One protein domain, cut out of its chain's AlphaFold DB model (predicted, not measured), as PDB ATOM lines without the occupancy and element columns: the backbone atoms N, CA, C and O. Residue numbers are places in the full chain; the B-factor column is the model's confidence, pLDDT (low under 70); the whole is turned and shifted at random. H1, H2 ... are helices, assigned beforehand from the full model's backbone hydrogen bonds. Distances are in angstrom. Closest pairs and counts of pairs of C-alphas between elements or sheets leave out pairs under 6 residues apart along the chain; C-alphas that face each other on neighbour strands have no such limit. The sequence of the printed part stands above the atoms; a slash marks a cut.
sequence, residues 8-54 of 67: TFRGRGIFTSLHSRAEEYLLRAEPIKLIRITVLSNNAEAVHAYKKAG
ATOM      1  N   THR A   8     121.773 158.114 210.520       97.31
ATOM      2  CA  THR A   8     122.005 156.669 210.693       97.31
ATOM      3  C   THR A   8     123.195 156.122 209.894       97.31
ATOM      4  O   THR A   8     123.737 155.068 210.236       97.31
ATOM      5  N   PHE A   9     123.637 156.836 208.855       95.00
ATOM      6  CA  PHE A   9     124.749 156.441 207.989       95.00
ATOM      7  C   PHE A   9     125.988 157.347 208.120       95.00
ATOM      8  O   PHE A   9     126.972 157.152 207.402       95.00
ATOM      9  N   ARG A  10     125.994 158.320 209.041       91.94
ATOM     10  CA  ARG A  10     127.165 159.184 209.284       91.94
ATOM     11  C   ARG A  10     128.326 158.414 209.920       91.94
ATOM     12  O   ARG A  10     128.164 157.305 210.418       91.94
ATOM     13  N   GLY A  11     129.526 158.992 209.846       89.81
ATOM     14  CA  GLY A  11     130.752 158.376 210.372       89.81
ATOM     15  C   GLY A  11     131.293 157.203 209.545       89.81
ATOM     16  O   GLY A  11     132.319 156.636 209.896       89.81
ATOM     17  N   ARG A  12     130.647 156.856 208.424       94.50
ATOM     18  CA  ARG A  12     131.023 155.721 207.559       94.50
ATOM     19  C   ARG A  12     131.802 156.117 206.302       94.50
ATOM     20  O   ARG A  12     131.941 155.315 205.390       94.50
ATOM     21  N   GLY A  13     132.237 157.373 206.199       91.94
ATOM     22  CA  GLY A  13     132.959 157.882 205.022       91.94
ATOM     23  C   GLY A  13     132.103 158.124 203.770       91.94
ATOM     24  O   GLY A  13     132.633 158.580 202.766       91.94
ATOM     25  N   ILE A  14     130.783 157.900 203.828       94.12
ATOM     26  CA  ILE A  14     129.869 158.031 202.675       94.12
ATOM     27  C   ILE A  14     129.935 159.419 202.034       94.12
ATOM     28  O   ILE A  14     130.005 159.518 200.813       94.12
ATOM     29  N   PHE A  15     129.950 160.485 202.842       93.06
ATOM     30  CA  PHE A  15     130.092 161.848 202.326       93.06
ATOM     31  C   PHE A  15     131.368 161.992 201.494       93.06
ATOM     32  O   PHE A  15     131.301 162.457 200.366       93.06
ATOM     33  N   THR A  16     132.510 161.546 202.022       91.88
ATOM     34  CA  THR A  16     133.797 161.623 201.324       91.88
ATOM     35  C   THR A  16     133.746 160.866 200.002       91.88
ATOM     36  O   THR A  16     134.107 161.428 198.976       91.88
ATOM     37  N   SER A  17     133.225 159.636 199.992       93.69
ATOM     38  CA  SER A  17     133.110 158.846 198.760       93.69
ATOM     39  C   SER A  17     132.207 159.503 197.714       93.69
ATOM     40  O   SER A  17     132.572 159.565 196.542       93.69
ATOM     41  N   LEU A  18     131.040 160.014 198.123       93.44
ATOM     42  CA  LEU A  18     130.125 160.717 197.218       93.44
ATOM     43  C   LEU A  18     130.749 162.007 196.690       93.44
ATOM     44  O   LEU A  18     130.639 162.306 195.503       93.44
ATOM     45  N   HIS A  19     131.419 162.753 197.563       93.06
ATOM     46  CA  HIS A  19     132.027 164.022 197.219       93.06
ATOM     47  C   HIS A  19     133.169 163.855 196.218       93.06
ATOM     48  O   HIS A  19     133.136 164.501 195.173       93.06
ATOM     49  N   SER A  20     134.103 162.930 196.468       91.88
ATOM     50  CA  SER A  20     135.192 162.630 195.534       91.88
ATOM     51  C   SER A  20     134.656 162.177 194.179       91.88
ATOM     52  O   SER A  20     135.155 162.596 193.138       91.88
ATOM     53  N   ARG A  21     133.584 161.375 194.164       93.25
ATOM     54  CA  ARG A  21     132.973 160.938 192.907       93.25
ATOM     55  C   ARG A  21     132.326 162.092 192.137       93.25
ATOM     56  O   ARG A  21     132.400 162.114 190.909       93.25
ATOM     57  N   ALA A  22     131.703 163.035 192.842       90.88
ATOM     58  CA  ALA A  22     131.154 164.242 192.236       90.88
ATOM     59  C   ALA A  22     132.265 165.128 191.648       90.88
ATOM     60  O   ALA A  22     132.136 165.586 190.516       90.88
ATOM     61  N   GLU A  23     133.377 165.307 192.362       90.00
ATOM     62  CA  GLU A  23     134.537 166.059 191.868       90.00
ATOM     63  C   GLU A  23     135.153 165.409 190.628       90.00
ATOM     64  O   GLU A  23     135.362 166.079 189.620       90.00
ATOM     65  N   GLU A  24     135.356 164.091 190.638       91.00
ATOM     66  CA  GLU A  24     135.835 163.361 189.461       91.00
ATOM     67  C   GLU A  24     134.921 163.509 188.244       91.00
ATOM     68  O   GLU A  24     135.402 163.480 187.112       91.00
ATOM     69  N   TYR A  25     133.606 163.566 188.451       90.25
ATOM     70  CA  TYR A  25     132.652 163.768 187.366       90.25
ATOM     71  C   TYR A  25     132.774 165.186 186.801       90.25
ATOM     72  O   TYR A  25     132.879 165.362 185.588       90.25
ATOM     73  N   LEU A  26     132.832 166.182 187.687       87.56
ATOM     74  CA  LEU A  26     132.978 167.593 187.339       87.56
ATOM     75  C   LEU A  26     134.267 167.851 186.545       87.56
ATOM     76  O   LEU A  26     134.219 168.465 185.482       87.56
ATOM     77  N   LEU A  27     135.394 167.296 186.994       86.06
ATOM     78  CA  LEU A  27     136.695 167.443 186.332       86.06
ATOM     79  C   LEU A  27     136.764 166.795 184.939       86.06
ATOM     80  O   LEU A  27     137.631 167.152 184.144       86.06
ATOM     81  N   ARG A  28     135.883 165.834 184.633       88.31
ATOM     82  CA  ARG A  28     135.817 165.186 183.310       88.31
ATOM     83  C   ARG A  28     134.924 165.927 182.320       88.31
ATOM     84  O   ARG A  28     135.122 165.765 181.121       88.31
ATOM     85  N   ALA A  29     133.918 166.653 182.805       77.38
ATOM     86  CA  ALA A  29     132.902 167.256 181.950       77.38
ATOM     87  C   ALA A  29     133.426 168.501 181.217       77.38
ATOM     88  O   ALA A  29     133.163 168.658 180.030       77.38
ATOM     89  N   GLU A  30     134.194 169.352 181.903       75.88
ATOM     90  CA  GLU A  30     134.724 170.618 181.385       75.88
ATOM     91  C   GLU A  30     135.995 171.027 182.158       75.88
ATOM     92  O   GLU A  30     136.244 170.485 183.239       75.88
ATOM     93  N   PRO A  31     136.809 171.989 181.668       83.31
ATOM     94  CA  PRO A  31     137.945 172.528 182.417       83.31
ATOM     95  C   PRO A  31     137.467 173.425 183.573       83.31
ATOM     96  O   PRO A  31     137.653 174.646 183.564       83.31
ATOM     97  N   ILE A  32     136.832 172.820 184.575       87.06
ATOM     98  CA  ILE A  32     136.407 173.493 185.799       87.06
ATOM     99  C   ILE A  32     137.656 173.921 186.563       87.06
ATOM    100  O   ILE A  32     138.518 173.109 186.891       87.06
ATOM    101  N   LYS A  33     137.752 175.223 186.839       87.94
ATOM    102  CA  LYS A  33     138.898 175.830 187.532       87.94
ATOM    103  C   LYS A  33     138.646 176.083 189.016       87.94
ATOM    104  O   LYS A  33     139.595 176.340 189.746       87.94
ATOM    105  N   LEU A  34     137.382 176.063 189.448       89.81
ATOM    106  CA  LEU A  34     136.981 176.413 190.808       89.81
ATOM    107  C   LEU A  34     135.671 175.718 191.192       89.81
ATOM    108  O   LEU A  34     134.720 175.715 190.411       89.81
ATOM    109  N   ILE A  35     135.610 175.199 192.419       90.69
ATOM    110  CA  ILE A  35     134.379 174.721 193.054       90.69
ATOM    111  C   ILE A  35     134.158 175.558 194.316       90.69
ATOM    112  O   ILE A  35     134.994 175.558 195.214       90.69
ATOM    113  N   ARG A  36     133.027 176.272 194.385       93.06
ATOM    114  CA  ARG A  36     132.605 177.034 195.571       93.06
ATOM    115  C   ARG A  36     131.425 176.358 196.257       93.06
ATOM    116  O   ARG A  36     130.503 175.867 195.603       93.06
ATOM    117  N   ILE A  37     131.440 176.386 197.584       93.25
ATOM    118  CA  ILE A  37     130.376 175.876 198.451       93.25
ATOM    119  C   ILE A  37     130.095 176.878 199.567       93.25
ATOM    120  O   ILE A  37     130.971 177.641 199.965       93.25
ATOM    121  N   THR A  38     128.887 176.829 200.119       94.19
ATOM    122  CA  THR A  38     128.528 177.589 201.317       94.19
ATOM    123  C   THR A  38     128.265 176.610 202.449       94.19
ATOM    124  O   THR A  38     127.515 175.650 202.288       94.19
ATOM    125  N   VAL A  39     128.877 176.858 203.604       94.00
ATOM    126  CA  VAL A  39     128.682 176.056 204.814       94.00
ATOM    127  C   VAL A  39     128.274 176.992 205.940       94.00
ATOM    128  O   VAL A  39     128.911 178.021 206.158       94.00
ATOM    129  N   LEU A  40     127.207 176.644 206.661       94.00
ATOM    130  CA  LEU A  40     126.788 177.409 207.833       94.00
ATOM    131  C   LEU A  40     127.875 177.357 208.912       94.00
ATOM    132  O   LEU A  40     128.400 176.287 209.223       94.00
ATOM    133  N   SER A  41     128.173 178.504 209.521       92.94
ATOM    134  CA  SER A  41     129.262 178.648 210.498       92.94
ATOM    135  C   SER A  41     129.092 177.785 211.752       92.94
ATOM    136  O   SER A  41     130.079 177.412 212.380       92.94
ATOM    137  N   ASN A  42     127.858 177.425 212.106       94.75
ATOM    138  CA  ASN A  42     127.549 176.545 213.232       94.75
ATOM    139  C   ASN A  42     127.573 175.044 212.876       94.75
ATOM    140  O   ASN A  42     127.357 174.210 213.754       94.75
ATOM    141  N   ASN A  43     127.842 174.677 211.620       94.44
ATOM    142  CA  ASN A  43     127.905 173.286 211.179       94.44
ATOM    143  C   ASN A  43     129.351 172.766 211.192       94.44
ATOM    144  O   ASN A  43     129.987 172.592 210.150       94.44
ATOM    145  N   ALA A  44     129.875 172.518 212.396       93.69
ATOM    146  CA  ALA A  44     131.260 172.087 212.590       93.69
ATOM    147  C   ALA A  44     131.604 170.782 211.843       93.69
ATOM    148  O   ALA A  44     132.704 170.659 211.305       93.69
ATOM    149  N   GLU A  45     130.663 169.832 211.760       91.56
ATOM    150  CA  GLU A  45     130.856 168.568 211.037       91.56
ATOM    151  C   GLU A  45     131.074 168.805 209.538       91.56
ATOM    152  O   GLU A  45     132.024 168.271 208.963       91.56
ATOM    153  N   ALA A  46     130.238 169.637 208.908       93.31
ATOM    154  CA  ALA A  46     130.382 169.957 207.490       93.31
ATOM    155  C   ALA A  46     131.666 170.751 207.219       93.31
ATOM    156  O   ALA A  46     132.396 170.422 206.285       93.31
ATOM    157  N   VAL A  47     131.992 171.739 208.063       94.19
ATOM    158  CA  VAL A  47     133.252 172.496 207.946       94.19
ATOM    159  C   VAL A  47     134.453 171.552 207.995       94.19
ATOM    160  O   VAL A  47     135.356 171.659 207.167       94.19
ATOM    161  N   HIS A  48     134.465 170.604 208.934       92.44
ATOM    162  CA  HIS A  48     135.538 169.617 209.029       92.44
ATOM    163  C   HIS A  48     135.601 168.711 207.791       92.44
ATOM    164  O   HIS A  48     136.684 168.476 207.253       92.44
ATOM    165  N   ALA A  49     134.451 168.230 207.314       92.88
ATOM    166  CA  ALA A  49     134.372 167.349 206.155       92.88
ATOM    167  C   ALA A  49     134.894 168.017 204.870       92.88
ATOM    168  O   ALA A  49     135.677 167.401 204.146       92.88
ATOM    169  N   TYR A  50     134.531 169.277 204.620       94.19
ATOM    170  CA  TYR A  50     135.004 170.021 203.449       94.19
ATOM    171  C   TYR A  50     136.473 170.439 203.559       94.19
ATOM    172  O   TYR A  50     137.206 170.315 202.581       94.19
ATOM    173  N   LYS A  51     136.956 170.816 204.751       94.12
ATOM    174  CA  LYS A  51     138.400 171.020 204.969       94.12
ATOM    175  C   LYS A  51     139.204 169.759 204.652       94.12
ATOM    176  O   LYS A  51     140.237 169.835 203.998       94.12
ATOM    177  N   LYS A  52     138.714 168.586 205.069       92.00
ATOM    178  CA  LYS A  52     139.348 167.297 204.749       92.00
ATOM    179  C   LYS A  52     139.325 166.982 203.246       92.00
ATOM    180  O   LYS A  52     140.211 166.281 202.772       92.00
ATOM    181  N   ALA A  53     138.333 167.488 202.517       91.75
ATOM    182  CA  ALA A  53     138.241 167.366 201.065       91.75
ATOM    183  C   ALA A  53     139.109 168.389 200.300       91.75
ATOM    184  O   ALA A  53     139.145 168.345 199.079       91.75
ATOM    185  N   GLY A  54     139.829 169.279 200.995       93.69
ATOM    186  CA  GLY A  54     140.745 170.244 200.376       93.69
ATOM    187  C   GLY A  54     140.143 171.626 200.114       93.69
ATOM    188  O   GLY A  54     140.783 172.445 199.464       93.69
TER     189      GLY A  54
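Overview. This is residues 8 to 54 of the 67 residues of the protein "N-acetyltransferase domain-containing protein" of Parcubacteria group bacterium Gr01-1014_8 (UniProt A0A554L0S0). A long helix, H1, makes one side of an open loop; the link after it, residues 30 to 43, folds back along the length of H1 and brings the short helix H2 near the first end of H1. The two helices come close with few contacts, and residues 40 to 45, of which 44 and 45 belong to H2, stick out at the far turn. You have 47 residues printed, with two named helices, H1 then H2, no named strand, and the class all helix. The whole is loose, with a radius of gyration of the C-alphas of 12.1 A and spans of 33 by 23 by 14 A.

Arrangement. Start with H1, residues 14 to 29, and look from it to H2, residues 44 to 52. They are close but not clearly touching, with 2 pairs of C-alphas within 8 A. Their closest C-alphas, those of Thr 16 and Ala 49, are 7.5 A apart. The lines of the two helices stand at a steep tilt of 47 degrees, and they run the same way. In H1 and H2 every O i to N i+4 pair is within hydrogen-bond range.

Along the chain. Find C-alpha 14 at (129.869, 158.031, 202.675); from there H1 runs 22.9 A to C-alpha 29 at (132.902, 167.256, 181.950). Then find C-alpha 44 at (131.260, 172.087, 212.590), where H2 begins; it runs 12.2 A to C-alpha 52 at (139.348, 167.297, 204.749).

Size, cuts and confidence. The two C-alphas farthest apart are those of Thr 8 and Pro 31, at 36.1 A. The link from H1 to H2, 14 residues, is long. The printed part has no cut. Its mean pLDDT is 91.4, and no printed residue is under 70.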